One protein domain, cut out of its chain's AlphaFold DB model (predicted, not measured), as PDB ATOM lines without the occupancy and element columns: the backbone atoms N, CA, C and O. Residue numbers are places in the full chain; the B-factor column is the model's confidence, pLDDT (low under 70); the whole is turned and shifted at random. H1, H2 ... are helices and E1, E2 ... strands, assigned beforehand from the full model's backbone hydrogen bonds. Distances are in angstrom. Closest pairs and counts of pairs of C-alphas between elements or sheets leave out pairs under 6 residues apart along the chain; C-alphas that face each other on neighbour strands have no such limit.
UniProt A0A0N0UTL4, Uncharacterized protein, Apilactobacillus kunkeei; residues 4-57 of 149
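What this domain is: This is residues 4 to 57 of the 149 residues of an uncharacterized protein of Apilactobacillus kunkeei (UniProt A0A0N0UTL4). With little regular structure, a small three-stranded sheet has one short helix, H1, across one face; residues 43 to 57, with no named element, fold back on the same side. Of 54 printed residues, 21 are in named elements, E1, E2, E3, H1 along the chain, class mixed. The antiparallel sheet runs E2 E1 E3. The whole is compact, radius of gyration of the C-alphas 9.8 A, spanning 28 by 21 by 20 A.

How they stand to each other: E1, residues 4 to 7, and E2, residues 15 to 19, form an antiparallel hairpin; N 6 and O 17 are 2.8 A apart, within hydrogen-bond range. E3, residues 27 to 29, is E1's other antiparallel neighbour, with N 5 and O 27 2.9 A apart. H1, residues 34 to 42, is on the sheet, its height 10.1 A. The closest C-alphas of E2 and H1, Ala 18 and Leu 41, are 5.8 A apart. In H1 every O i to N i+4 pair is within hydrogen-bond range.

Where its parts are: E1 spans 10.0 A from C-alpha 4 (143.419, 96.502, 116.074), E2 11.1 A and E3 6.5 A. H1 spans 12.3 A to C-alpha 42 (132.000, 89.632, 114.140).

The domain as a whole: The printed part has no cut and no long link; no printed residue is under 70 in pLDDT.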
ATOM      1  N   TYR A   4     142.452  96.989 115.109       96.00
ATOM      2  CA  TYR A   4     143.419  96.502 116.074       96.00
ATOM      3  C   TYR A   4     143.053  95.067 116.421       96.00
ATOM      4  O   TYR A   4     141.902  94.789 116.749       96.00
ATOM      5  N   VAL A   5     144.008  94.145 116.344       95.06
ATOM      6  CA  VAL A   5     143.779  92.719 116.619       95.06
ATOM      7  C   VAL A   5     144.665  92.260 117.765       95.06
ATOM      8  O   VAL A   5     145.850  92.590 117.803       95.06
ATOM      9  N   LYS A   6     144.108  91.485 118.690       95.44
ATOM     10  CA  LYS A   6     144.872  90.802 119.728       95.44
ATOM     11  C   LYS A   6     145.012  89.341 119.342       95.44
ATOM     12  O   LYS A   6     144.011  88.662 119.136       95.44
ATOM     13  N   VAL A   7     146.248  88.878 119.207       91.25
ATOM     14  CA  VAL A   7     146.551  87.460 118.975       91.25
ATOM     15  C   VAL A   7     146.421  86.728 120.306       91.25
ATOM     16  O   VAL A   7     146.822  87.267 121.333       91.25
ATOM     17  N   SER A   8     145.849  85.528 120.290       87.25
ATOM     18  CA  SER A   8     145.756  84.685 121.478       87.25
ATOM     19  C   SER A   8     147.149  84.352 122.010       87.25
ATOM     20  O   SER A   8     148.045  83.964 121.257       87.25
ATOM     21  N   ASP A   9     147.327  84.458 123.325       85.88
ATOM     22  CA  ASP A   9     148.569  84.050 123.985       85.88
ATOM     23  C   ASP A   9     148.702  82.522 124.084       85.88
ATOM     24  O   ASP A   9     149.818  82.001 124.140       85.88
ATOM     25  N   THR A  10     147.575  81.805 124.069       84.69
ATOM     26  CA  THR A  10     147.499  80.346 124.240       84.69
ATOM     27  C   THR A  10     147.283  79.585 122.935       84.69
ATOM     28  O   THR A  10     147.575  78.395 122.888       84.69
ATOM     29  N   ASP A  11     146.780  80.250 121.893       81.00
ATOM     30  CA  ASP A  11     146.376  79.629 120.625       81.00
ATOM     31  C   ASP A  11     146.894  80.437 119.421       81.00
ATOM     32  O   ASP A  11     146.148  81.000 118.620       81.00
ATOM     33  N   LYS A  12     148.218  80.592 119.319       82.06
ATOM     34  CA  LYS A  12     148.845  81.291 118.183       82.06
ATOM     35  C   LYS A  12     148.738  80.431 116.911       82.06
ATOM     36  O   LYS A  12     148.965  79.226 116.997       82.06
ATOM     37  N   PRO A  13     148.490  81.021 115.723       87.62
ATOM     38  CA  PRO A  13     148.469  82.457 115.423       87.62
ATOM     39  C   PRO A  13     147.058  83.087 115.387       87.62
ATOM     40  O   PRO A  13     146.855  84.098 114.704       87.62
ATOM     41  N   TYR A  14     146.072  82.510 116.079       89.06
ATOM     42  CA  TYR A  14     144.678  82.960 116.022       89.06
ATOM     43  C   TYR A  14     144.448  84.280 116.758       89.06
ATOM     44  O   TYR A  14     145.112  84.606 117.743       89.06
ATOM     45  N   ILE A  15     143.499  85.068 116.262       92.44
ATOM     46  CA  ILE A  15     143.132  86.368 116.826       92.44
ATOM     47  C   ILE A  15     142.054  86.150 117.890       92.44
ATOM     48  O   ILE A  15     140.979  85.676 117.577       92.44
ATOM     49  N   GLU A  16     142.282  86.509 119.151       91.62
ATOM     50  CA  GLU A  16     141.261  86.351 120.201       91.62
ATOM     51  C   GLU A  16     140.185  87.446 120.157       91.62
ATOM     52  O   GLU A  16     139.020  87.193 120.462       91.62
ATOM     53  N   LYS A  17     140.572  88.678 119.800       93.19
ATOM     54  CA  LYS A  17     139.713  89.867 119.823       93.19
ATOM     55  C   LYS A  17     140.139  90.865 118.754       93.19
ATOM     56  O   LYS A  17     141.324  90.986 118.442       93.19
ATOM     57  N   ALA A  18     139.177  91.626 118.244       94.25
ATOM     58  CA  ALA A  18     139.413  92.766 117.370       94.25
ATOM     59  C   ALA A  18     138.712  94.012 117.928       94.25
ATOM     60  O   ALA A  18     137.675  93.911 118.578       94.25
ATOM     61  N   SER A  19     139.294  95.180 117.679       93.94
ATOM     62  CA  SER A  19     138.797  96.476 118.134       93.94
ATOM     63  C   SER A  19     138.978  97.524 117.039       93.94
ATOM     64  O   SER A  19     139.937  97.483 116.265       93.94
ATOM     65  N   THR A  20     138.071  98.494 116.979       94.38
ATOM     66  CA  THR A  20     138.237  99.702 116.157       94.38
ATOM     67  C   THR A  20     139.101 100.761 116.846       94.38
ATOM     68  O   THR A  20     139.458 101.758 116.222       94.38
ATOM     69  N   GLU A  21     139.459 100.546 118.112       94.06
ATOM     70  CA  GLU A  21     140.262 101.444 118.942       94.06
ATOM     71  C   GLU A  21     141.610 100.816 119.310       94.06
ATOM     72  O   GLU A  21     141.730  99.593 119.440       94.06
ATOM     73  N   ALA A  22     142.623 101.664 119.507       95.12
ATOM     74  CA  ALA A  22     143.937 101.236 119.967       95.12
ATOM     75  C   ALA A  22     143.871 100.818 121.441       95.12
ATOM     76  O   ALA A  22     143.565 101.635 122.307       95.12
ATOM     77  N   LEU A  23     144.185  99.554 121.717       94.38
ATOM     78  CA  LEU A  23     144.194  98.974 123.058       94.38
ATOM     79  C   LEU A  23     145.554  98.336 123.347       94.38
ATOM     80  O   LEU A  23     146.261  97.908 122.431       94.38
ATOM     81  N   ASP A  24     145.906  98.256 124.627       93.88
ATOM     82  CA  ASP A  24     147.160  97.642 125.057       93.88
ATOM     83  C   ASP A  24     147.215  96.150 124.681       93.88
ATOM     84  O   ASP A  24     146.233  95.416 124.830       93.88
ATOM     85  N   GLY A  25     148.354  95.712 124.140       90.56
ATOM     86  CA  GLY A  25     148.548  94.354 123.619       90.56
ATOM     87  C   GLY A  25     147.904  94.057 122.254       90.56
ATOM     88  O   GLY A  25     147.958  92.913 121.802       90.56
ATOM     89  N   TYR A  26     147.310  95.046 121.574       95.12
ATOM     90  CA  TYR A  26     146.751  94.872 120.229       95.12
ATOM     91  C   TYR A  26     147.717  95.368 119.148       95.12
ATOM     92  O   TYR A  26     148.399  96.381 119.293       95.12
ATOM     93  N   VAL A  27     147.717  94.684 118.006       93.25
ATOM     94  CA  VAL A  27     148.504  95.039 116.825       93.25
ATOM     95  C   VAL A  27     147.598  95.695 115.788       93.25
ATOM     96  O   VAL A  27     146.564  95.141 115.415       93.25
ATOM     97  N   ALA A  28     147.992  96.866 115.290       94.56
ATOM     98  CA  ALA A  28     147.259  97.559 114.236       94.56
ATOM     99  C   ALA A  28     147.376  96.821 112.891       94.56
ATOM    100  O   ALA A  28     148.463  96.404 112.483       94.56
ATOM    101  N   LYS A  29     146.252  96.691 112.185       93.88
ATOM    102  CA  LYS A  29     146.151  96.144 110.832       93.88
ATOM    103  C   LYS A  29     145.502  97.167 109.912       93.88
ATOM    104  O   LYS A  29     144.414  97.683 110.173       93.88
ATOM    105  N   GLU A  30     146.218  97.462 108.835       92.25
ATOM    106  CA  GLU A  30     145.843  98.437 107.815       92.25
ATOM    107  C   GLU A  30     145.696  97.743 106.460       92.25
ATOM    108  O   GLU A  30     146.195  96.637 106.266       92.25
ATOM    109  N   GLY A  31     144.990  98.384 105.524       89.69
ATOM    110  CA  GLY A  31     144.790  97.833 104.178       89.69
ATOM    111  C   GLY A  31     143.885  96.596 104.120       89.69
ATOM    112  O   GLY A  31     143.946  95.855 103.146       89.69
ATOM    113  N   LEU A  32     143.061  96.363 105.148       90.12
ATOM    114  CA  LEU A  32     142.102  95.258 105.178       90.12
ATOM    115  C   LEU A  32     140.962  95.485 104.178       90.12
ATOM    116  O   LEU A  32     140.441  96.597 104.060       90.12
ATOM    117  N   LEU A  33     140.543  94.410 103.513       89.62
ATOM    118  CA  LEU A  33     139.331  94.386 102.697       89.62
ATOM    119  C   LEU A  33     138.084  94.473 103.590       89.62
ATOM    120  O   LEU A  33     138.109  94.040 104.744       89.62
ATOM    121  N   ASN A  34     136.971  94.979 103.051       83.69
ATOM    122  CA  ASN A  34     135.713  95.103 103.799       83.69
ATOM    123  C   ASN A  34     135.268  93.767 104.411       83.69
ATOM    124  O   ASN A  34     134.917  93.724 105.587       83.69
ATOM    125  N   ASP A  35     135.368  92.674 103.655       82.88
ATOM    126  CA  ASP A  35     134.990  91.342 104.134       82.88
ATOM    127  C   ASP A  35     135.881  90.875 105.292       82.88
ATOM    128  O   ASP A  35     135.399  90.269 106.249       82.88
ATOM    129  N   GLN A  36     137.170  91.233 105.271       87.69
ATOM    130  CA  GLN A  36     138.089  90.929 106.369       87.69
ATOM    131  C   GLN A  36     137.754  91.733 107.626       87.69
ATOM    132  O   GLN A  36     137.837  91.207 108.732       87.69
ATOM    133  N   ILE A  37     137.356  92.999 107.468       88.25
ATOM    134  CA  ILE A  37     136.918  93.853 108.581       88.25
ATOM    135  C   ILE A  37     135.643  93.281 109.210       88.25
ATOM    136  O   ILE A  37     135.572  93.147 110.431       88.25
ATOM    137  N   ILE A  38     134.661  92.904 108.387       84.69
ATOM    138  CA  ILE A  38     133.406  92.292 108.843       84.69
ATOM    139  C   ILE A  38     133.694  90.984 109.591       84.69
ATOM    140  O   ILE A  38     133.162  90.779 110.682       84.69
ATOM    141  N   ALA A  39     134.550  90.119 109.046       86.31
ATOM    142  CA  ALA A  39     134.910  88.857 109.684       86.31
ATOM    143  C   ALA A  39     135.665  89.067 111.006       86.31
ATOM    144  O   ALA A  39     135.343  88.413 111.992       86.31
ATOM    145  N   LEU A  40     136.608  90.011 111.070       89.81
ATOM    146  CA  LEU A  40     137.354  90.314 112.295       89.81
ATOM    147  C   LEU A  40     136.470  90.865 113.411       89.81
ATOM    148  O   LEU A  40     136.663  90.507 114.567       89.81
ATOM    149  N   LEU A  41     135.531  91.752 113.085       88.00
ATOM    150  CA  LEU A  41     134.681  92.385 114.094       88.00
ATOM    151  C   LEU A  41     133.589  91.442 114.609       88.00
ATOM    152  O   LEU A  41     133.253  91.498 115.787       88.00
ATOM    153  N   ASN A  42     133.061  90.564 113.753       85.69
ATOM    154  CA  ASN A  42     132.000  89.632 114.140       85.69
ATOM    155  C   ASN A  42     132.534  88.285 114.649       85.69
ATOM    156  O   ASN A  42     131.918  87.665 115.512       85.69
ATOM    157  N   TYR A  43     133.678  87.832 114.128       88.25
ATOM    158  CA  TYR A  43     134.244  86.502 114.369       88.25
ATOM    159  C   TYR A  43     135.787  86.538 114.498       88.25
ATOM    160  O   TYR A  43     136.489  85.830 113.767       88.25
ATOM    161  N   PRO A  44     136.359  87.339 115.422       88.56
ATOM    162  CA  PRO A  44     137.812  87.513 115.534       88.56
ATOM    163  C   PRO A  44     138.553  86.187 115.741       88.56
ATOM    164  O   PRO A  44     139.547  85.946 115.063       88.56
ATOM    165  N   THR A  45     137.994  85.287 116.560       86.94
ATOM    166  CA  THR A  45     138.530  83.948 116.900       86.94
ATOM    167  C   THR A  45     138.652  82.982 115.728       86.94
ATOM    168  O   THR A  45     139.174  81.882 115.874       86.94
ATOM    169  N   LYS A  46     138.161  83.380 114.557       83.69
ATOM    170  CA  LYS A  46     138.178  82.599 113.317       83.69
ATOM    171  C   LYS A  46     139.209  83.111 112.331       83.69
ATOM    172  O   LYS A  46     139.489  82.457 111.332       83.69
ATOM    173  N   CYS A  47     139.745  84.290 112.607       88.69
ATOM    174  CA  CYS A  47     140.789  84.921 111.835       88.69
ATOM    175  C   CYS A  47     142.139  84.596 112.481       88.69
ATOM    176  O   CYS A  47     142.243  84.419 113.696       88.69
ATOM    177  N   TYR A  48     143.195  84.546 111.683       90.56
ATOM    178  CA  TYR A  48     144.549  84.330 112.192       90.56
ATOM    179  C   TYR A  48     145.557  85.181 111.435       90.56
ATOM    180  O   TYR A  48     145.262  85.713 110.362       90.56
ATOM    181  N   LEU A  49     146.750  85.348 112.001       90.38
ATOM    182  CA  LEU A  49     147.852  85.998 111.301       90.38
ATOM    183  C   LEU A  49     148.689  84.959 110.561       90.38
ATOM    184  O   LEU A  49     149.118  83.966 111.135       90.38
ATOM    185  N   SER A  50     148.936  85.202 109.278       87.44
ATOM    186  CA  SER A  50     149.990  84.488 108.550       87.44
ATOM    187  C   SER A  50     151.374  84.874 109.080       87.44
ATOM    188  O   SER A  50     151.531  85.915 109.722       87.44
ATOM    189  N   ASP A  51     152.394  84.090 108.729       85.00
ATOM    190  CA  ASP A  51     153.791  84.338 109.118       85.00
ATOM    191  C   ASP A  51     154.310  85.713 108.662       85.00
ATOM    192  O   ASP A  51     155.158  86.321 109.310       85.00
ATOM    193  N   ASN A  52     153.734  86.257 107.585       86.81
ATOM    194  CA  ASN A  52     154.045  87.591 107.061       86.81
ATOM    195  C   ASN A  52     153.236  88.711 107.746       86.81
ATOM    196  O   ASN A  52     153.259  89.863 107.315       86.81
ATOM    197  N   GLY A  53     152.460  88.383 108.779       86.00
ATOM    198  CA  GLY A  53     151.641  89.321 109.537       86.00
ATOM    199  C   GLY A  53     150.339  89.749 108.854       86.00
ATOM    200  O   GLY A  53     149.659  90.631 109.386       86.00
ATOM    201  N   ALA A  54     149.955  89.156 107.720       88.75
ATOM    202  CA  ALA A  54     148.674  89.440 107.067       88.75
ATOM    203  C   ALA A  54     147.517  88.714 107.773       88.75
ATOM    204  O   ALA A  54     147.686  87.569 108.199       88.75
ATOM    205  N   VAL A  55     146.351  89.365 107.872       90.38
ATOM    206  CA  VAL A  55     145.129  88.757 108.423       90.38
ATOM    207  C   VAL A  55     144.549  87.780 107.410       90.38
ATOM    208  O   VAL A  55     144.214  88.168 106.290       90.38
ATOM    209  N   ILE A  56     144.380  86.534 107.828       89.56
ATOM    210  CA  ILE A  56     143.685  85.506 107.067       89.56
ATOM    211  C   ILE A  56     142.292  85.315 107.652       89.56
ATOM    212  O   ILE A  56     142.128  85.079 108.849       89.56
ATOM    213  N   THR A  57     141.291  85.417 106.783       86.31
ATOM    214  CA  THR A  57     139.883  85.172 107.091       86.31
ATOM    215  C   THR A  57     139.434  83.959 106.277       86.31
ATOM    216  O   THR A  57     139.382  84.058 105.049       86.31
TER     217      THR A  57